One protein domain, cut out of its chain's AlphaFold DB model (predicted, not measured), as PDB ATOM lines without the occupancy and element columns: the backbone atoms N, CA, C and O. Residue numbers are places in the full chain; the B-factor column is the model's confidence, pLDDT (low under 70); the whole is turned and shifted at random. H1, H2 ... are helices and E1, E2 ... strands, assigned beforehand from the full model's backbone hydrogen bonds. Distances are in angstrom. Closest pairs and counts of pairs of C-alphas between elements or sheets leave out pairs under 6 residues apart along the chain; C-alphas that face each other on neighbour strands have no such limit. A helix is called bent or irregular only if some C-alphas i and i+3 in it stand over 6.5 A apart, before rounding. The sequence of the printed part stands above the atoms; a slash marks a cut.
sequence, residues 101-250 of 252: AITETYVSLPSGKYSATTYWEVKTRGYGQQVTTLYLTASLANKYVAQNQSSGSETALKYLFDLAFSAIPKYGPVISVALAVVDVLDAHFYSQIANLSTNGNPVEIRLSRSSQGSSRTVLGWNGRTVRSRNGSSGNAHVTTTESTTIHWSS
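AT A GLANCE: This is residues 101 to 250 of the 252 residues of an uncharacterized protein of Erysipelothrix sp. HDW6B (UniProt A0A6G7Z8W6). One long, curled antiparallel sheet of seven strands bears four helices gathered on its E2 to E5 part, while its other end, E1 and E6, is free of them and folds at E7 toward the other strands. H1 and H2 form a helical hairpin at one end of the long strands, H4 packs along E4 and E5, and H3 crosses E3 and E4. The printed part has 150 residues, in the order E1 E2 E3 H1 H2 H3 H4 E4 E5 E6 E7; the sheet runs E1 E6 E7 E2 E3 E4 E5, and the class is mixed, helices and strands. It is compact, with a radius of gyration of the C-alphas of 15.5 A and spans of 50 by 34 by 29 A.

IN THESE COORDINATES: E1, residues 101 to 108, begins at C-alpha 101 (53.917, -30.811, 16.033). E2 is residues 115 to 124, 29.4 A long, and E3 residues 127 to 136, 29.2 A. H1 is residues 138 to 151, 19.8 A, beginning at C-alpha 138 (42.810, -51.292, 39.882). H2 is residues 153 to 164, H3 173 to 182 and H4 187 to 198. E4 is residues 203 to 210, E5 213 to 220 and E6 225 to 234. E7, residues 239 to 249, is 32.5 A long and ends at C-alpha 249 (33.204, -44.151, 32.377).

HOW THE PARTS SIT: The twisted sheet is a folded sheet, bent back on itself into two leaves that face each other: E1 and E6 face E2, E3, E4 and E5, with E7 as the hinge. E6 bends by 67 degrees at residue 231. E1 and E6 are antiparallel, with N 103 and O 230 2.8 A apart. E6 and E7 are a hairpin, N 240 and O 233 2.7 A apart. E7 and E2 have N 117 and O 247 at 2.8 A. In the hairpin E2 and E3, N 118 and O 133 are 2.8 A apart; between E3 and E4, N 132 and O 207 are 2.7 A apart; in the hairpin E4 and E5, N 206 and O 217 are 2.8 A apart. H3 is on the sheet at a height of 9.0 A, only just over E3 and E4, with 3 of its C-alphas on each, and runs across the strands, at 80 degrees to E3 on the local plane. H4 is on the sheet at a height of 9.4 A, over E4 and E5, along the strands; the closest C-alphas of H4 and E5 are those of Gln 192 and Val 218, 6.5 A. H1 only grazes the sheet with residues 138 to 144, and H2 with 160 to 164. H1 touches H2 with residues 144 to 148 alone, at a shallow tilt of 31 degrees, opposite ways, closest at the C-alphas of Asn 148 and Ala 156, 4.8 A. H1 touches H4 at a steep tilt of 45 degrees, closest at the C-alphas of Ala 138 and Ser 197, 5.4 A. H2 and H3 are close but not clearly touching, closest at the C-alphas of Phe 161 and Ala 178, 7.2 A. In H1, H2 and H4 every O i to N i+4 pair is within hydrogen-bond range; in H3 5 of 6 are.

THE WHOLE: The C-alphas of Ser 150 and Ala 236, the two farthest apart, are 51.3 A apart. The printed part has no cut and no long link. The mean pLDDT of the printed part is 80.2; residues 163 to 186 are under 70.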
ATOM      1  N   ALA A 101      55.225 -31.400  16.320       70.31
ATOM      2  CA  ALA A 101      53.917 -30.811  16.033       70.31
ATOM      3  C   ALA A 101      52.763 -31.706  16.530       70.31
ATOM      4  O   ALA A 101      51.604 -31.306  16.450       70.31
ATOM      5  N   ILE A 102      53.079 -32.870  17.119       79.31
ATOM      6  CA  ILE A 102      52.170 -33.571  18.029       79.31
ATOM      7  C   ILE A 102      52.272 -32.897  19.391       79.31
ATOM      8  O   ILE A 102      53.331 -32.886  20.021       79.31
ATOM      9  N   THR A 103      51.150 -32.351  19.839       81.81
ATOM     10  CA  THR A 103      50.976 -31.893  21.211       81.81
ATOM     11  C   THR A 103      50.517 -33.079  22.044       81.81
ATOM     12  O   THR A 103      49.490 -33.695  21.752       81.81
ATOM     13  N   GLU A 104      51.288 -33.393  23.080       86.00
ATOM     14  CA  GLU A 104      50.921 -34.374  24.090       86.00
ATOM     15  C   GLU A 104      50.452 -33.640  25.343       86.00
ATOM     16  O   GLU A 104      51.133 -32.753  25.857       86.00
ATOM     17  N   THR A 105      49.261 -33.995  25.817       89.75
ATOM     18  CA  THR A 105      48.699 -33.472  27.064       89.75
ATOM     19  C   THR A 105      48.228 -34.621  27.942       89.75
ATOM     20  O   THR A 105      47.786 -35.658  27.449       89.75
ATOM     21  N   TYR A 106      48.316 -34.427  29.253       92.31
ATOM     22  CA  TYR A 106      47.876 -35.394  30.252       92.31
ATOM     23  C   TYR A 106      46.635 -34.836  30.942       92.31
ATOM     24  O   TYR A 106      46.700 -33.831  31.649       92.31
ATOM     25  N   VAL A 107      45.488 -35.466  30.699       93.56
ATOM     26  CA  VAL A 107      44.187 -35.030  31.211       93.56
ATOM     27  C   VAL A 107      43.864 -35.810  32.477       93.56
ATOM     28  O   VAL A 107      43.804 -37.037  32.452       93.56
ATOM     29  N   SER A 108      43.646 -35.117  33.590       92.94
ATOM     30  CA  SER A 108      43.306 -35.764  34.860       92.94
ATOM     31  C   SER A 108      42.002 -36.558  34.770       92.94
ATOM     32  O   SER A 108      41.004 -36.070  34.237       92.94
ATOM     33  N   LEU A 109      41.998 -37.758  35.348       89.75
ATOM     34  CA  LEU A 109      40.812 -38.575  35.562       89.75
ATOM     35  C   LEU A 109      39.853 -37.806  36.489       89.75
ATOM     36  O   LEU A 109      40.226 -37.505  37.627       89.75
ATOM     37  N   PRO A 110      38.630 -37.470  36.041       88.50
ATOM     38  CA  PRO A 110      37.682 -36.760  36.887       88.50
ATOM     39  C   PRO A 110      37.283 -37.591  38.110       88.50
ATOM     40  O   PRO A 110      37.193 -38.818  38.047       88.50
ATOM     41  N   SER A 111      36.973 -36.916  39.219       86.06
ATOM     42  CA  SER A 111      36.473 -37.585  40.425       86.06
ATOM     43  C   SER A 111      35.223 -38.428  40.127       86.06
ATOM     44  O   SER A 111      34.355 -38.022  39.352       86.06
ATOM     45  N   GLY A 112      35.138 -39.623  40.722       83.69
ATOM     46  CA  GLY A 112      34.032 -40.570  40.510       83.69
ATOM     47  C   GLY A 112      34.054 -41.305  39.160       83.69
ATOM     48  O   GLY A 112      33.112 -42.045  38.844       83.69
ATOM     49  N   LYS A 113      35.101 -41.118  38.349       84.88
ATOM     50  CA  LYS A 113      35.382 -41.940  37.167       84.88
ATOM     51  C   LYS A 113      36.361 -43.047  37.530       84.88
ATOM     52  O   LYS A 113      37.251 -42.862  38.351       84.88
ATOM     53  N   TYR A 114      36.156 -44.208  36.922       82.38
ATOM     54  CA  TYR A 114      36.899 -45.434  37.231       82.38
ATOM     55  C   TYR A 114      37.629 -45.988  36.014       82.38
ATOM     56  O   TYR A 114      38.470 -46.880  36.145       82.38
ATOM     57  N   SER A 115      37.319 -45.449  34.842       86.00
ATOM     58  CA  SER A 115      38.002 -45.763  33.606       86.00
ATOM     59  C   SER A 115      37.879 -44.621  32.612       86.00
ATOM     60  O   SER A 115      36.996 -43.758  32.702       86.00
ATOM     61  N   ALA A 116      38.784 -44.640  31.647       87.56
ATOM     62  CA  ALA A 116      38.715 -43.810  30.466       87.56
ATOM     63  C   ALA A 116      39.001 -44.666  29.241       87.56
ATOM     64  O   ALA A 116      39.772 -45.619  29.310       87.56
ATOM     65  N   THR A 117      38.413 -44.288  28.121       86.44
ATOM     66  CA  THR A 117      38.715 -44.878  26.825       86.44
ATOM     67  C   THR A 117      39.162 -43.768  25.904       86.44
ATOM     68  O   THR A 117      38.476 -42.750  25.790       86.44
ATOM     69  N   THR A 118      40.299 -43.950  25.246       87.44
ATOM     70  CA  THR A 118      40.762 -43.021  24.222       87.44
ATOM     71  C   THR A 118      40.810 -43.683  22.862       87.44
ATOM     72  O   THR A 118      41.239 -44.829  22.742       87.44
ATOM     73  N   TYR A 119      40.413 -42.937  21.836       84.38
ATOM     74  CA  TYR A 119      40.519 -43.353  20.441       84.38
ATOM     75  C   TYR A 119      41.484 -42.461  19.716       84.38
ATOM     76  O   TYR A 119      41.253 -41.250  19.656       84.38
ATOM     77  N   TRP A 120      42.543 -43.060  19.190       82.38
ATOM     78  CA  TRP A 120      43.529 -42.370  18.386       82.38
ATOM     79  C   TRP A 120      43.521 -42.965  16.991       82.38
ATOM     80  O   TRP A 120      43.606 -44.178  16.817       82.38
ATOM     81  N   GLU A 121      43.414 -42.113  15.987       85.44
ATOM     82  CA  GLU A 121      43.620 -42.522  14.604       85.44
ATOM     83  C   GLU A 121      45.011 -42.062  14.179       85.44
ATOM     84  O   GLU A 121      45.315 -40.875  14.272       85.44
ATOM     85  N   VAL A 122      45.847 -42.998  13.738       86.19
ATOM     86  CA  VAL A 122      47.168 -42.727  13.175       86.19
ATOM     87  C   VAL A 122      47.065 -42.900  11.666       86.19
ATOM     88  O   VAL A 122      46.875 -44.010  11.162       86.19
ATOM     89  N   LYS A 123      47.186 -41.794  10.932       85.69
ATOM     90  CA  LYS A 123      47.207 -41.803   9.461       85.69
ATOM     91  C   LYS A 123      48.593 -41.498   8.946       85.69
ATOM     92  O   LYS A 123      49.159 -40.480   9.331       85.69
ATOM     93  N   THR A 124      49.075 -42.321   8.024       85.06
ATOM     94  CA  THR A 124      50.240 -42.029   7.186       85.06
ATOM     95  C   THR A 124      49.908 -42.269   5.713       85.06
ATOM     96  O   THR A 124      48.800 -42.675   5.352       85.06
ATOM     97  N   ARG A 125      50.853 -41.976   4.822       81.88
ATOM     98  CA  ARG A 125      50.710 -42.231   3.391       81.88
ATOM     99  C   ARG A 125      50.614 -43.741   3.147       81.88
ATOM    100  O   ARG A 125      51.589 -44.451   3.338       81.88
ATOM    101  N   GLY A 126      49.446 -44.213   2.713       80.88
ATOM    102  CA  GLY A 126      49.219 -45.619   2.346       80.88
ATOM    103  C   GLY A 126      48.987 -46.582   3.515       80.88
ATOM    104  O   GLY A 126      48.685 -47.741   3.269       80.88
ATOM    105  N   TYR A 127      49.054 -46.116   4.767       87.88
ATOM    106  CA  TYR A 127      48.805 -46.940   5.949       87.88
ATOM    107  C   TYR A 127      47.953 -46.180   6.972       87.88
ATOM    108  O   TYR A 127      48.149 -44.988   7.223       87.88
ATOM    109  N   GLY A 128      46.980 -46.878   7.551       87.06
ATOM    110  CA  GLY A 128      46.077 -46.345   8.563       87.06
ATOM    111  C   GLY A 128      45.963 -47.313   9.729       87.06
ATOM    112  O   GLY A 128      45.831 -48.521   9.528       87.06
ATOM    113  N   GLN A 129      46.000 -46.771  10.941       88.81
ATOM    114  CA  GLN A 129      45.871 -47.535  12.171       88.81
ATOM    115  C   GLN A 129      44.898 -46.842  13.115       88.81
ATOM    116  O   GLN A 129      44.985 -45.640  13.364       88.81
ATOM    117  N   GLN A 130      43.977 -47.615  13.668       87.75
ATOM    118  CA  GLN A 130      43.103 -47.183  14.750       87.75
ATOM    119  C   GLN A 130      43.640 -47.764  16.047       87.75
ATOM    120  O   GLN A 130      43.897 -48.960  16.115       87.75
ATOM    121  N   VAL A 131      43.807 -46.931  17.067       86.75
ATOM    122  CA  VAL A 131      44.251 -47.328  18.401       86.75
ATOM    123  C   VAL A 131      43.153 -46.989  19.393       86.75
ATOM    124  O   VAL A 131      42.708 -45.849  19.487       86.75
ATOM    125  N   THR A 132      42.722 -47.979  20.155       85.50
ATOM    126  CA  THR A 132      41.860 -47.797  21.316       85.50
ATOM    127  C   THR A 132      42.657 -48.106  22.561       85.50
ATOM    128  O   THR A 132      43.233 -49.183  22.675       85.50
ATOM    129  N   THR A 133      42.685 -47.168  23.498       88.06
ATOM    130  CA  THR A 133      43.330 -47.373  24.793       88.06
ATOM    131  C   THR A 133      42.282 -47.366  25.889       88.06
ATOM    132  O   THR A 133      41.499 -46.422  25.986       88.06
ATOM    133  N   LEU A 134      42.260 -48.415  26.704       87.19
ATOM    134  CA  LEU A 134      41.414 -48.545  27.883       87.19
ATOM    135  C   LEU A 134      42.281 -48.305  29.114       87.19
ATOM    136  O   LEU A 134      43.243 -49.027  29.355       87.19
ATOM    137  N   TYR A 135      41.915 -47.312  29.909       89.94
ATOM    138  CA  TYR A 135      42.529 -47.018  31.195       89.94
ATOM    139  C   TYR A 135      41.597 -47.534  32.279       89.94
ATOM    140  O   TYR A 135      40.464 -47.065  32.397       89.94
ATOM    141  N   LEU A 136      42.056 -48.505  33.060       88.31
ATOM    142  CA  LEU A 136      41.283 -49.165  34.101       88.31
ATOM    143  C   LEU A 136      41.905 -48.861  35.456       88.31
ATOM    144  O   LEU A 136      43.079 -49.134  35.698       88.31
ATOM    145  N   THR A 137      41.102 -48.346  36.384       89.75
ATOM    146  CA  THR A 137      41.498 -48.361  37.796       89.75
ATOM    147  C   THR A 137      41.703 -49.799  38.276       89.75
ATOM    148  O   THR A 137      41.090 -50.737  37.758       89.75
ATOM    149  N   ALA A 138      42.526 -49.976  39.311       88.06
ATOM    150  CA  ALA A 138      42.810 -51.292  39.882       88.06
ATOM    151  C   ALA A 138      41.533 -52.061  40.272       88.06
ATOM    152  O   ALA A 138      41.449 -53.274  40.092       88.06
ATOM    153  N   SER A 139      40.500 -51.361  40.754       85.94
ATOM    154  CA  SER A 139      39.220 -51.977  41.117       85.94
ATOM    155  C   SER A 139      38.480 -52.563  39.910       85.94
ATOM    156  O   SER A 139      37.941 -53.664  40.011       85.94
ATOM    157  N   LEU A 140      38.470 -51.877  38.762       84.44
ATOM    158  CA  LEU A 140      37.858 -52.399  37.538       84.44
ATOM    159  C   LEU A 140      38.690 -53.513  36.902       84.44
ATOM    160  O   LEU A 140      38.119 -54.516  36.480       84.44
ATOM    161  N   ALA A 141      40.017 -53.376  36.886       86.06
ATOM    162  CA  ALA A 141      40.905 -54.426  36.390       86.06
ATOM    163  C   ALA A 141      40.723 -55.729  37.196       86.06
ATOM    164  O   ALA A 141      40.536 -56.797  36.617       86.06
ATOM    165  N   ASN A 142      40.630 -55.639  38.527       86.19
ATOM    166  CA  ASN A 142      40.353 -56.801  39.377       86.19
ATOM    167  C   ASN A 142      38.958 -57.404  39.147       86.19
ATOM    168  O   ASN A 142      38.808 -58.625  39.200       86.19
ATOM    169  N   LYS A 143      37.939 -56.590  38.834       84.25
ATOM    170  CA  LYS A 143      36.620 -57.115  38.439       84.25
ATOM    171  C   LYS A 143      36.700 -57.916  37.138       84.25
ATOM    172  O   LYS A 143      36.118 -58.993  37.079       84.25
ATOM    173  N   TYR A 144      37.434 -57.438  36.129       81.75
ATOM    174  CA  TYR A 144      37.681 -58.209  34.904       81.75
ATOM    175  C   TYR A 144      38.352 -59.551  35.221       81.75
ATOM    176  O   TYR A 144      37.894 -60.599  34.764       81.75
ATOM    177  N   VAL A 145      39.380 -59.533  36.071       84.81
ATOM    178  CA  VAL A 145      40.123 -60.740  36.445       84.81
ATOM    179  C   VAL A 145      39.226 -61.772  37.127       84.81
ATOM    180  O   VAL A 145      39.259 -62.948  36.760       84.81
ATOM    181  N   ALA A 146      38.383 -61.328  38.062       85.25
ATOM    182  CA  ALA A 146      37.418 -62.181  38.753       85.25
ATOM    183  C   ALA A 146      36.324 -62.724  37.815       85.25
ATOM    184  O   ALA A 146      35.929 -63.886  37.929       85.25
ATOM    185  N   GLN A 147      35.847 -61.915  36.863       83.25
ATOM    186  CA  GLN A 147      34.880 -62.364  35.856       83.25
ATOM    187  C   GLN A 147      35.483 -63.440  34.946       83.25
ATOM    188  O   GLN A 147      34.829 -64.446  34.678       83.25
ATOM    189  N   ASN A 148      36.748 -63.290  34.542       81.62
ATOM    190  CA  ASN A 148      37.427 -64.270  33.689       81.62
ATOM    191  C   ASN A 148      37.578 -65.626  34.392       81.62
ATOM    192  O   ASN A 148      37.353 -66.664  33.778       81.62
ATOM    193  N   GLN A 149      37.900 -65.619  35.690       83.19
ATOM    194  CA  GLN A 149      38.016 -66.843  36.496       83.19
ATOM    195  C   GLN A 149      36.675 -67.551  36.708       83.19
ATOM    196  O   GLN A 149      36.642 -68.772  36.811       83.19
ATOM    197  N   SER A 150      35.580 -66.794  36.805       84.50
ATOM    198  CA  SER A 150      34.262 -67.334  37.163       84.50
ATOM    199  C   SER A 150      33.391 -67.703  35.962       84.50
ATOM    200  O   SER A 150      32.565 -68.605  36.075       84.50
ATOM    201  N   SER A 151      33.554 -67.025  34.824       81.38
ATOM    202  CA  SER A 151      32.635 -67.115  33.675       81.38
ATOM    203  C   SER A 151      33.324 -67.271  32.315       81.38
ATOM    204  O   SER A 151      32.659 -67.244  31.276       81.38
ATOM    205  N   GLY A 152      34.646 -67.455  32.317       79.06
ATOM    206  CA  GLY A 152      35.459 -67.561  31.110       79.06
ATOM    207  C   GLY A 152      35.801 -66.208  30.485       79.06
ATOM    208  O   GLY A 152      35.289 -65.153  30.873       79.06
ATOM    209  N   SER A 153      36.698 -66.244  29.502       72.12
ATOM    210  CA  SER A 153      37.267 -65.046  28.884       72.12
ATOM    211  C   SER A 153      36.240 -64.221  28.134       72.12
ATOM    212  O   SER A 153      36.122 -63.025  28.393       72.12
ATOM    213  N   GLU A 154      35.451 -64.846  27.264       71.88
ATOM    214  CA  GLU A 154      34.468 -64.155  26.426       71.88
ATOM    215  C   GLU A 154      33.492 -63.301  27.257       71.88
ATOM    216  O   GLU A 154      33.283 -62.120  26.969       71.88
ATOM    217  N   THR A 155      32.966 -63.854  28.354       74.69
ATOM    218  CA  THR A 155      32.057 -63.144  29.265       74.69
ATOM    219  C   THR A 155      32.749 -61.989  29.986       74.69
ATOM    220  O   THR A 155      32.206 -60.884  30.058       74.69
ATOM    221  N   ALA A 156      33.961 -62.212  30.496       75.25
ATOM    222  CA  ALA A 156      34.731 -61.183  31.190       75.25
ATOM    223  C   ALA A 156      35.088 -60.012  30.277       75.25
ATOM    224  O   ALA A 156      35.079 -58.856  30.696       75.25
ATOM    225  N   LEU A 157      35.361 -60.308  29.014       71.19
ATOM    226  CA  LEU A 157      35.655 -59.309  28.003       71.19
ATOM    227  C   LEU A 157      34.423 -58.529  27.628       71.19
ATOM    228  O   LEU A 157      34.469 -57.306  27.663       71.19
ATOM    229  N   LYS A 158      33.309 -59.207  27.356       72.06
ATOM    230  CA  LYS A 158      32.033 -58.527  27.150       72.06
ATOM    231  C   LYS A 158      31.728 -57.585  28.313       72.06
ATOM    232  O   LYS A 158      31.389 -56.434  28.078       72.06
ATOM    233  N   TYR A 159      31.956 -58.027  29.548       73.94
ATOM    234  CA  TYR A 159      31.822 -57.188  30.736       73.94
ATOM    235  C   TYR A 159      32.782 -55.984  30.734       73.94
ATOM    236  O   TYR A 159      32.360 -54.858  31.003       73.94
ATOM    237  N   LEU A 160      34.060 -56.188  30.402       75.19
ATOM    238  CA  LEU A 160      35.051 -55.115  30.295       75.19
ATOM    239  C   LEU A 160      34.671 -54.095  29.213       75.19
ATOM    240  O   LEU A 160      34.732 -52.892  29.463       75.19
ATOM    241  N   PHE A 161      34.241 -54.564  28.041       70.94
ATOM    242  CA  PHE A 161      33.766 -53.726  26.943       70.94
ATOM    243  C   PHE A 161      32.491 -52.981  27.330       70.94
ATOM    244  O   PHE A 161      32.414 -51.770  27.152       70.94
ATOM    245  N   ASP A 162      31.520 -53.656  27.937       71.25
ATOM    246  CA  ASP A 162      30.283 -53.029  28.396       71.25
ATOM    247  C   ASP A 162      30.572 -51.903  29.398       71.25
ATOM    248  O   ASP A 162      29.947 -50.845  29.332       71.25
ATOM    249  N   LEU A 163      31.552 -52.077  30.289       69.31
ATOM    250  CA  LEU A 163      31.977 -51.031  31.220       69.31
ATOM    251  C   LEU A 163      32.737 -49.899  30.524       69.31
ATOM    252  O   LEU A 163      32.362 -48.729  30.659       69.31
ATOM    253  N   ALA A 164      33.792 -50.231  29.779       66.44
ATOM    254  CA  ALA A 164      34.701 -49.247  29.203       66.44
ATOM    255  C   ALA A 164      34.059 -48.455  28.052       66.44
ATOM    256  O   ALA A 164      34.372 -47.277  27.870       66.44
ATOM    257  N   PHE A 165      33.106 -49.059  27.335       67.19
ATOM    258  CA  PHE A 165      32.409 -48.469  26.191       67.19
ATOM    259  C   PHE A 165      30.979 -48.025  26.515       67.19
ATOM    260  O   PHE A 165      30.301 -47.481  25.646       67.19
ATOM    261  N   SER A 166      30.524 -48.163  27.768       65.38
ATOM    262  CA  SER A 166      29.202 -47.679  28.213       65.38
ATOM    263  C   SER A 166      28.936 -46.207  27.878       65.38
ATOM    264  O   SER A 166      27.792 -45.829  27.630       65.38
ATOM    265  N   ALA A 167      29.984 -45.380  27.879       60.31
ATOM    266  CA  ALA A 167      29.922 -43.940  27.640       60.31
ATOM    267  C   ALA A 167      30.186 -43.544  26.174       60.31
ATOM    268  O   ALA A 167      30.324 -42.357  25.871       60.31
ATOM    269  N   ILE A 168      30.303 -44.522  25.272       63.91
ATOM    270  CA  ILE A 168      30.760 -44.306  23.900       63.91
ATOM    271  C   ILE A 168      29.569 -44.515  22.959       63.91
ATOM    272  O   ILE A 168      28.903 -45.550  23.037       63.91
ATOM    273  N   PRO A 169      29.249 -43.541  22.087       55.16
ATOM    274  CA  PRO A 169      28.160 -43.691  21.130       55.16
ATOM    275  C   PRO A 169      28.349 -44.957  20.284       55.16
ATOM    276  O   PRO A 169      29.425 -45.185  19.734       55.16
ATOM    277  N   LYS A 170      27.299 -45.780  20.158       54.97
ATOM    278  CA  LYS A 170      27.320 -47.088  19.466       54.97
ATOM    279  C   LYS A 170      27.393 -46.989  17.930       54.97
ATOM    280  O   LYS A 170      26.809 -47.815  17.235       54.97
ATOM    281  N   TYR A 171      28.084 -45.993  17.383       43.94
ATOM    282  CA  TYR A 171      28.220 -45.796  15.939       43.94
ATOM    283  C   TYR A 171      29.689 -45.895  15.516       43.94
ATOM    284  O   TYR A 171      30.539 -45.207  16.069       43.94
ATOM    285  N   GLY A 172      29.966 -46.747  14.520       56.41
ATOM    286  CA  GLY A 172      31.237 -46.845  13.790       56.41
ATOM    287  C   GLY A 172      32.396 -47.526  14.547       56.41
ATOM    288  O   GLY A 172      32.417 -48.756  14.586       56.41
ATOM    289  N   PRO A 173      33.369 -46.787  15.127       50.19
ATOM    290  CA  PRO A 173      34.665 -47.334  15.572       50.19
ATOM    291  C   PRO A 173      34.604 -48.329  16.743       50.19
ATOM    292  O   PRO A 173      35.484 -49.171  16.901       50.19
ATOM    293  N   VAL A 174      33.565 -48.252  17.577       48.88
ATOM    294  CA  VAL A 174      33.398 -49.113  18.763       48.88
ATOM    295  C   VAL A 174      33.196 -50.578  18.380       48.88
ATOM    296  O   VAL A 174      33.754 -51.467  19.018       48.88
ATOM    297  N   ILE A 175      32.419 -50.831  17.324       50.22
ATOM    298  CA  ILE A 175      32.087 -52.190  16.878       50.22
ATOM    299  C   ILE A 175      33.306 -52.831  16.206       50.22
ATOM    300  O   ILE A 175      33.606 -53.991  16.465       50.22
ATOM    301  N   SER A 176      34.059 -52.071  15.404       51.84
ATOM    302  CA  SER A 176      35.273 -52.567  14.742       51.84
ATOM    303  C   SER A 176      36.399 -52.902  15.723       51.84
ATOM    304  O   SER A 176      37.158 -53.832  15.463       51.84
ATOM    305  N   VAL A 177      36.486 -52.193  16.856       53.72
ATOM    306  CA  VAL A 177      37.448 -52.480  17.934       53.72
ATOM    307  C   VAL A 177      36.980 -53.657  18.790       53.72
ATOM    308  O   VAL A 177      37.770 -54.553  19.051       53.72
ATOM    309  N   ALA A 178      35.701 -53.710  19.176       50.44
ATOM    310  CA  ALA A 178      35.161 -54.827  19.956       50.44
ATOM    311  C   ALA A 178      35.239 -56.169  19.201       50.44
ATOM    312  O   ALA A 178      35.537 -57.192  19.811       50.44
ATOM    313  N   LEU A 179      35.031 -56.163  17.876       49.84
ATOM    314  CA  LEU A 179      35.205 -57.345  17.023       49.84
ATOM    315  C   LEU A 179      36.680 -57.704  16.801       49.84
ATOM    316  O   LEU A 179      36.996 -58.882  16.735       49.84
ATOM    317  N   ALA A 180      37.580 -56.715  16.713       52.72
ATOM    318  CA  ALA A 180      39.018 -56.973  16.602       52.72
ATOM    319  C   ALA A 180      39.586 -57.634  17.859       52.72
ATOM    320  O   ALA A 180      40.561 -58.365  17.774       52.72
ATOM    321  N   VAL A 181      38.990 -57.366  19.022       54.94
ATOM    322  CA  VAL A 181      39.541 -57.824  20.292       54.94
ATOM    323  C   VAL A 181      39.435 -59.332  20.434       54.94
ATOM    324  O   VAL A 181      40.406 -59.916  20.889       54.94
ATOM    325  N   VAL A 182      38.343 -59.967  19.990       55.69
ATOM    326  CA  VAL A 182      38.128 -61.426  20.128       55.69
ATOM    327  C   VAL A 182      39.312 -62.247  19.595       55.69
ATOM    328  O   VAL A 182      39.688 -63.230  20.227       55.69
ATOM    329  N   ASP A 183      39.958 -61.791  18.519       53.78
ATOM    330  CA  ASP A 183      41.075 -62.495  17.874       53.78
ATOM    331  C   ASP A 183      42.416 -62.346  18.618       53.78
ATOM    332  O   ASP A 183      43.335 -63.133  18.410       53.78
ATOM    333  N   VAL A 184      42.544 -61.354  19.509       57.16
ATOM    334  CA  VAL A 184      43.804 -61.012  20.198       57.16
ATOM    335  C   VAL A 184      43.768 -61.394  21.678       57.16
ATOM    336  O   VAL A 184      44.476 -60.802  22.487       57.16
ATOM    337  N   LEU A 185      42.924 -62.339  22.089       64.19
ATOM    338  CA  LEU A 185      42.709 -62.672  23.499       64.19
ATOM    339  C   LEU A 185      43.166 -64.088  23.804       64.19
ATOM    340  O   LEU A 185      42.520 -65.069  23.448       64.19
ATOM    341  N   ASP A 186      44.271 -64.177  24.530       68.06
ATOM    342  CA  ASP A 186      44.847 -65.436  24.977       68.06
ATOM    343  C   ASP A 186      45.131 -65.399  26.487       68.06
ATOM    344  O   ASP A 186      44.946 -64.389  27.180       68.06
ATOM    345  N   ALA A 187      45.605 -66.530  27.005       70.75
ATOM    346  CA  ALA A 187      45.988 -66.661  28.405       70.75
ATOM    347  C   ALA A 187      47.109 -65.685  28.816       70.75
ATOM    348  O   ALA A 187      47.185 -65.303  29.986       70.75
ATOM    349  N   HIS A 188      47.962 -65.262  27.877       76.50
ATOM    350  CA  HIS A 188      49.060 -64.342  28.155       76.50
ATOM    351  C   HIS A 188      48.545 -62.933  28.466       76.50
ATOM    352  O   HIS A 188      48.919 -62.359  29.488       76.50
ATOM    353  N   PHE A 189      47.607 -62.420  27.669       79.44
ATOM    354  CA  PHE A 189      46.975 -61.120  27.914       79.44
ATOM    355  C   PHE A 189      46.209 -61.073  29.231       79.44
ATOM    356  O   PHE A 189      46.347 -60.122  30.002       79.44
ATOM    357  N   TYR A 190      45.456 -62.133  29.535       81.81
ATOM    358  CA  TYR A 190      44.808 -62.258  30.837       81.81
ATOM    359  C   TYR A 190      45.829 -62.217  31.986       81.81
ATOM    360  O   TYR A 190      45.637 -61.481  32.954       81.81
ATOM    361  N   SER A 191      46.927 -62.972  31.862       82.44
ATOM    362  CA  SER A 191      47.996 -63.020  32.865       82.44
ATOM    363  C   SER A 191      48.656 -61.654  33.076       82.44
ATOM    364  O   SER A 191      48.852 -61.246  34.219       82.44
ATOM    365  N   GLN A 192      48.927 -60.895  32.007       85.75
ATOM    366  CA  GLN A 192      49.480 -59.538  32.115       85.75
ATOM    367  C   GLN A 192      48.556 -58.608  32.917       85.75
ATOM    368  O   GLN A 192      49.012 -57.939  33.847       85.75
ATOM    369  N   ILE A 193      47.251 -58.614  32.618       86.00
ATOM    370  CA  ILE A 193      46.274 -57.801  33.358       86.00
ATOM    371  C   ILE A 193      46.193 -58.257  34.818       86.00
ATOM    372  O   ILE A 193      46.230 -57.419  35.718       86.00
ATOM    373  N   ALA A 194      46.120 -59.569  35.059       85.44
ATOM    374  CA  ALA A 194      46.033 -60.129  36.402       85.44
ATOM    375  C   ALA A 194      47.263 -59.795  37.251       85.44
ATOM    376  O   ALA A 194      47.117 -59.378  38.399       85.44
ATOM    377  N   ASN A 195      48.467 -59.908  36.695       87.38
ATOM    378  CA  ASN A 195      49.707 -59.603  37.408       87.38
ATOM    379  C   ASN A 195      49.782 -58.128  37.818       87.38
ATOM    380  O   ASN A 195      50.201 -57.817  38.930       87.38
ATOM    381  N   LEU A 196      49.339 -57.203  36.964       86.25
ATOM    382  CA  LEU A 196      49.303 -55.782  37.319       86.25
ATOM    383  C   LEU A 196      48.196 -55.483  38.339       86.25
ATOM    384  O   LEU A 196      48.446 -54.827  39.353       86.25
ATOM    385  N   SER A 197      46.985 -55.999  38.121       85.12
ATOM    386  CA  SER A 197      45.823 -55.653  38.944       85.12
ATOM    387  C   SER A 197      45.871 -56.262  40.349       85.12
ATOM    388  O   SER A 197      45.451 -55.614  41.313       85.12
ATOM    389  N   THR A 198      46.408 -57.479  40.488       79.25
ATOM    390  CA  THR A 198      46.586 -58.154  41.789       79.25
ATOM    391  C   THR A 198      47.599 -57.433  42.676       79.25
ATOM    392  O   THR A 198      47.451 -57.443  43.895       79.25
ATOM    393  N   ASN A 199      48.545 -56.707  42.075       79.31
ATOM    394  CA  ASN A 199      49.459 -55.802  42.772       79.31
ATOM    395  C   ASN A 199      48.830 -54.433  43.103       79.31
ATOM    396  O   ASN A 199      49.519 -53.527  43.564       79.31
ATOM    397  N   GLY A 200      47.523 -54.263  42.872       82.06
ATOM    398  CA  GLY A 200      46.799 -53.021  43.137       82.06
ATOM    399  C   GLY A 200      47.078 -51.913  42.122       82.06
ATOM    400  O   GLY A 200      46.670 -50.772  42.351       82.06
ATOM    401  N   ASN A 201      47.737 -52.230  41.003       88.88
ATOM    402  CA  ASN A 201      48.101 -51.235  40.006       88.88
ATOM    403  C   ASN A 201      46.959 -51.025  38.996       88.88
ATOM    404  O   ASN A 201      46.356 -51.994  38.521       88.88
ATOM    405  N   PRO A 202      46.633 -49.766  38.658       91.69
ATOM    406  CA  PRO A 202      45.825 -49.449  37.491       91.69
ATOM    407  C   PRO A 202      46.490 -49.967  36.211       91.69
ATOM    408  O   PRO A 202      47.715 -50.061  36.125       91.69
ATOM    409  N   VAL A 203      45.671 -50.284  35.214       91.69
ATOM    410  CA  VAL A 203      46.109 -50.936  33.978       91.69
ATOM    411  C   VAL A 203      45.738 -50.072  32.783       91.69
ATOM    412  O   VAL A 203      44.621 -49.559  32.702       91.69
ATOM    413  N   GLU A 204      46.663 -49.939  31.845       92.12
ATOM    414  CA  GLU A 204      46.430 -49.397  30.513       92.12
ATOM    415  C   GLU A 204      46.481 -50.537  29.494       92.12
ATOM    416  O   GLU A 204      47.432 -51.312  29.445       92.12
ATOM    417  N   ILE A 205      45.439 -50.651  28.677       88.88
ATOM    418  CA  ILE A 205      45.328 -51.658  27.624       88.88
ATOM    419  C   ILE A 205      45.244 -50.924  26.298       88.88
ATOM    420  O   ILE A 205      44.277 -50.205  26.058       88.88
ATOM    421  N   ARG A 206      46.217 -51.131  25.417       88.44
ATOM    422  CA  ARG A 206      46.197 -50.603  24.051       88.44
ATOM    423  C   ARG A 206      45.823 -51.702  23.087       88.44
ATOM    424  O   ARG A 206      46.352 -52.805  23.156       88.44
ATOM    425  N   LEU A 207      44.926 -51.371  22.178       86.12
ATOM    426  CA  LEU A 207      44.444 -52.242  21.122       86.12
ATOM    427  C   LEU A 207      44.568 -51.461  19.829       86.12
ATOM    428  O   LEU A 207      44.011 -50.369  19.724       86.12
ATOM    429  N   SER A 208      45.297 -51.984  18.856       86.31
ATOM    430  CA  SER A 208      45.418 -51.360  17.549       86.31
ATOM    431  C   SER A 208      44.900 -52.270  16.449       86.31
ATOM    432  O   SER A 208      44.958 -53.490  16.568       86.31
ATOM    433  N   ARG A 209      44.395 -51.665  15.375       86.12
ATOM    434  CA  ARG A 209      43.994 -52.347  14.148       86.12
ATOM    435  C   ARG A 209      44.488 -51.564  12.945       86.12
ATOM    436  O   ARG A 209      44.308 -50.347  12.888       86.12
ATOM    437  N   SER A 210      45.043 -52.268  11.973       87.06
ATOM    438  CA  SER A 210      45.471 -51.739  10.683       87.06
ATOM    439  C   SER A 210      45.042 -52.656   9.537       87.06
ATOM    440  O   SER A 210      44.344 -53.655   9.735       87.06
ATOM    441  N   SER A 211      45.446 -52.311   8.313       83.12
ATOM    442  CA  SER A 211      45.284 -53.188   7.149       83.12
ATOM    443  C   SER A 211      46.045 -54.508   7.294       83.12
ATOM    444  O   SER A 211      45.606 -55.517   6.745       83.12
ATOM    445  N   GLN A 212      47.146 -54.516   8.051       87.38
ATOM    446  CA  GLN A 212      48.030 -55.677   8.172       87.38
ATOM    447  C   GLN A 212      47.598 -56.636   9.285       87.38
ATOM    448  O   GLN A 212      47.783 -57.849   9.180       87.38
ATOM    449  N   GLY A 213      46.992 -56.119  10.352       88.12
ATOM    450  CA  GLY A 213      46.595 -56.935  11.490       88.12
ATOM    451  C   GLY A 213      46.123 -56.110  12.669       88.12
ATOM    452  O   GLY A 213      45.776 -54.935  12.535       88.12
ATOM    453  N   SER A 214      46.142 -56.740  13.834       87.56
ATOM    454  CA  SER A 214      45.866 -56.090  15.109       87.56
ATOM    455  C   SER A 214      47.084 -56.188  16.017       87.56
ATOM    456  O   SER A 214      47.880 -57.115  15.901       87.56
ATOM    457  N   SER A 215      47.249 -55.240  16.930       87.56
ATOM    458  CA  SER A 215      48.227 -55.374  18.007       87.56
ATOM    459  C   SER A 215      47.604 -55.073  19.353       87.56
ATOM    460  O   SER A 215      46.578 -54.395  19.450       87.56
ATOM    461  N   ARG A 216      48.233 -55.587  20.402       86.94
ATOM    462  CA  ARG A 216      47.825 -55.328  21.779       86.94
ATOM    463  C   ARG A 216      49.029 -55.047  22.655       86.94
ATOM    464  O   ARG A 216      50.102 -55.595  22.414       86.94
ATOM    465  N   THR A 217      48.796 -54.276  23.706       89.12
ATOM    466  CA  THR A 217      49.765 -54.015  24.770       89.12
ATOM    467  C   THR A 217      49.020 -53.874  26.090       89.12
ATOM    468  O   THR A 217      47.951 -53.260  26.132       89.12
ATOM    469  N   VAL A 218      49.591 -54.402  27.170       89.50
ATOM    470  CA  VAL A 218      49.124 -54.178  28.543       89.50
ATOM    471  C   VAL A 218      50.264 -53.541  29.330       89.50
ATOM    472  O   VAL A 218      51.369 -54.073  29.330       89.50
ATOM    473  N   LEU A 219      49.993 -52.406  29.970       92.06
ATOM    474  CA  LEU A 219      50.973 -51.589  30.685       92.06
ATOM    475  C   LEU A 219      50.442 -51.175  32.057       92.06
ATOM    476  O   LEU A 219      49.226 -51.103  32.282       92.06
ATOM    477  N   GLY A 220      51.359 -50.864  32.971       91.56
ATOM    478  CA  GLY A 220      51.016 -50.161  34.201       91.56
ATOM    479  C   GLY A 220      50.555 -48.731  33.912       91.56
ATOM    480  O   GLY A 220      51.109 -48.039  33.062       91.56
ATOM    481  N   TRP A 221      49.543 -48.265  34.641       91.38
ATOM    482  CA  TRP A 221      49.059 -46.889  34.548       91.38
ATOM    483  C   TRP A 221      49.072 -46.202  35.911       91.38
ATOM    484  O   TRP A 221      48.801 -46.809  36.945       91.38
ATOM    485  N   ASN A 222      49.314 -44.891  35.925       88.94
ATOM    486  CA  ASN A 222      49.355 -44.107  37.159       88.94
ATOM    487  C   ASN A 222      47.981 -43.918  37.840       88.94
ATOM    488  O   ASN A 222      47.917 -43.400  38.956       88.94
ATOM    489  N   GLY A 223      46.879 -44.289  37.178       88.56
ATOM    490  CA  GLY A 223      45.517 -44.192  37.717       88.56
ATOM    491  C   GLY A 223      44.938 -42.780  37.790       88.56
ATOM    492  O   GLY A 223      43.839 -42.603  38.313       88.56
ATOM    493  N   ARG A 224      45.677 -41.765  37.329       89.12
ATOM    494  CA  ARG A 224      45.383 -40.347  37.578       89.12
ATOM    495  C   ARG A 224      45.243 -39.521  36.320       89.12
ATOM    496  O   ARG A 224      44.439 -38.599  36.323       89.12
ATOM    497  N   THR A 225      46.015 -39.795  35.276       93.00
ATOM    498  CA  THR A 225      46.036 -38.956  34.072       93.00
ATOM    499  C   THR A 225      45.990 -39.794  32.813       93.00
ATOM    500  O   THR A 225      46.741 -40.752  32.677       93.00
ATOM    501  N   VAL A 226      45.163 -39.386  31.867       92.12
ATOM    502  CA  VAL A 226      44.996 -40.021  30.567       92.12
ATOM    503  C   VAL A 226      45.760 -39.226  29.526       92.12
ATOM    504  O   VAL A 226      45.660 -37.998  29.474       92.12
ATOM    505  N   ARG A 227      46.523 -39.924  28.693       90.19
ATOM    506  CA  ARG A 227      47.324 -39.293  27.650       90.19
ATOM    507  C   ARG A 227      46.456 -38.934  26.446       90.19
ATOM    508  O   ARG A 227      45.629 -39.730  26.005       90.19
ATOM    509  N   SER A 228      46.653 -37.733  25.913       89.25
ATOM    510  CA  SER A 228      45.972 -37.215  24.729       89.25
ATOM    511  C   SER A 228      46.989 -36.667  23.742       89.25
ATOM    512  O   SER A 228      47.793 -35.801  24.097       89.25
ATOM    513  N   ARG A 229      46.949 -37.172  22.508       86.12
ATOM    514  CA  ARG A 229      47.881 -36.824  21.431       86.12
ATOM    515  C   ARG A 229      47.111 -36.244  20.253       86.12
ATOM    516  O   ARG A 229      46.156 -36.853  19.770       86.12
ATOM    517  N   ASN A 230      47.503 -35.047  19.823       88.62
ATOM    518  CA  ASN A 230      46.870 -34.353  18.706       88.62
ATOM    519  C   ASN A 230      47.910 -33.613  17.870       88.62
ATOM    520  O   ASN A 230      48.788 -32.943  18.417       88.62
ATOM    521  N   GLY A 231      47.773 -33.685  16.552       87.44
ATOM    522  CA  GLY A 231      48.615 -32.969  15.600       87.44
ATOM    523  C   GLY A 231      49.283 -33.913  14.617       87.44
ATOM    524  O   GLY A 231      48.815 -35.024  14.387       87.44
ATOM    525  N   SER A 232      50.384 -33.466  14.026       84.62
ATOM    526  CA  SER A 232      51.110 -34.254  13.035       84.62
ATOM    527  C   SER A 232      52.593 -34.294  13.361       84.62
ATOM    528  O   SER A 232      53.150 -33.349  13.915       84.62
ATOM    529  N   SER A 233      53.256 -35.383  13.008       82.69
ATOM    530  CA  SER A 233      54.710 -35.495  13.065       82.69
ATOM    531  C   SER A 233      55.215 -36.219  11.834       82.69
ATOM    532  O   SER A 233      54.446 -36.873  11.138       82.69
ATOM    533  N   GLY A 234      56.495 -36.090  11.523       77.69
ATOM    534  CA  GLY A 234      57.038 -36.829  10.405       77.69
ATOM    535  C   GLY A 234      58.530 -36.668  10.228       77.69
ATOM    536  O   GLY A 234      59.149 -35.721  10.727       77.69
ATOM    537  N   ASN A 235      59.073 -37.609   9.472       75.50
ATOM    538  CA  ASN A 235      60.425 -37.592   8.949       75.50
ATOM    539  C   ASN A 235      60.368 -37.574   7.407       75.50
ATOM    540  O   ASN A 235      59.316 -37.350   6.813       75.50
ATOM    541  N   ALA A 236      61.507 -37.780   6.742       73.00
ATOM    542  CA  ALA A 236      61.573 -37.771   5.278       73.00
ATOM    543  C   ALA A 236      60.743 -38.886   4.601       73.00
ATOM    544  O   ALA A 236      60.493 -38.809   3.401       73.00
ATOM    545  N   HIS A 237      60.325 -39.909   5.353       74.38
ATOM    546  CA  HIS A 237      59.691 -41.124   4.838       74.38
ATOM    547  C   HIS A 237      58.238 -41.291   5.297       74.38
ATOM    548  O   HIS A 237      57.418 -41.827   4.556       74.38
ATOM    549  N   VAL A 238      57.903 -40.828   6.504       83.31
ATOM    550  CA  VAL A 238      56.608 -41.066   7.151       83.31
ATOM    551  C   VAL A 238      56.089 -39.762   7.742       83.31
ATOM    552  O   VAL A 238      56.796 -39.107   8.504       83.31
ATOM    553  N   THR A 239      54.833 -39.428   7.443       86.31
ATOM    554  CA  THR A 239      54.084 -38.363   8.120       86.31
ATOM    555  C   THR A 239      52.913 -38.998   8.841       86.31
ATOM    556  O   THR A 239      52.055 -39.588   8.194       86.31
ATOM    557  N   THR A 240      52.859 -38.867  10.161       87.06
ATOM    558  CA  THR A 240      51.726 -39.282  10.979       87.06
ATOM    559  C   THR A 240      50.847 -38.090  11.322       87.06
ATOM    560  O   THR A 240      51.340 -37.021  11.676       87.06
ATOM    561  N   THR A 241      49.535 -38.279  11.247       87.75
ATOM    562  CA  THR A 241      48.551 -37.386  11.867       87.75
ATOM    563  C   THR A 241      47.808 -38.171  12.929       87.75
ATOM    564  O   THR A 241      47.327 -39.269  12.648       87.75
ATOM    565  N   GLU A 242      47.729 -37.593  14.121       87.94
ATOM    566  CA  GLU A 242      47.119 -38.167  15.310       87.94
ATOM    567  C   GLU A 242      46.020 -37.242  15.840       87.94
ATOM    568  O   GLU A 242      46.166 -36.017  15.874       87.94
ATOM    569  N   SER A 243      44.913 -37.837  16.268       86.06
ATOM    570  CA  SER A 243      43.801 -37.139  16.911       86.06
ATOM    571  C   SER A 243      43.231 -38.022  18.005       86.06
ATOM    572  O   SER A 243      42.976 -39.196  17.745       86.06
ATOM    573  N   THR A 244      43.034 -37.466  19.200       88.81
ATOM    574  CA  THR A 244      42.536 -38.198  20.367       88.81
ATOM    575  C   THR A 244      41.153 -37.724  20.786       88.81
ATOM    576  O   THR A 244      40.970 -36.564  21.153       88.81
ATOM    577  N   THR A 245      40.217 -38.665  20.890       87.50
ATOM    578  CA  THR A 245      38.945 -38.466  21.604       87.50
ATOM    579  C   THR A 245      38.965 -39.237  22.919       87.50
ATOM    580  O   THR A 245      39.356 -40.403  22.926       87.50
ATOM    581  N   ILE A 246      38.531 -38.613  24.023       88.88
ATOM    582  CA  ILE A 246      38.486 -39.223  25.364       88.88
ATOM    583  C   ILE A 246      37.036 -39.418  25.812       88.88
ATOM    584  O   ILE A 246      36.238 -38.481  25.783       88.88
ATOM    585  N   HIS A 247      36.721 -40.612  26.305       86.25
ATOM    586  CA  HIS A 247      35.442 -40.955  26.918       86.25
ATOM    587  C   HIS A 247      35.646 -41.418  28.358       86.25
ATOM    588  O   HIS A 247      36.471 -42.285  28.629       86.25
ATOM    589  N   TRP A 248      34.859 -40.870  29.283       85.62
ATOM    590  CA  TRP A 248      34.953 -41.185  30.708       85.62
ATOM    591  C   TRP A 248      33.832 -42.122  31.137       85.62
ATOM    592  O   TRP A 248      32.655 -41.802  30.953       85.62
ATOM    593  N   SER A 249      34.176 -43.215  31.811       80.75
ATOM    594  CA  SER A 249      33.204 -44.151  32.377       80.75
ATOM    595  C   SER A 249      33.265 -44.174  33.904       80.75
ATOM    596  O   SER A 249      34.315 -44.080  34.547       80.75
ATOM    597  N   SER A 250      32.079 -44.235  34.502       76.50
ATOM    598  CA  SER A 250      31.890 -44.457  35.935       76.50
ATOM    599  C   SER A 250      31.645 -45.947  36.158       76.50
ATOM    600  O   SER A 250      31.008 -46.584  35.319       76.50
TER     601      SER A 250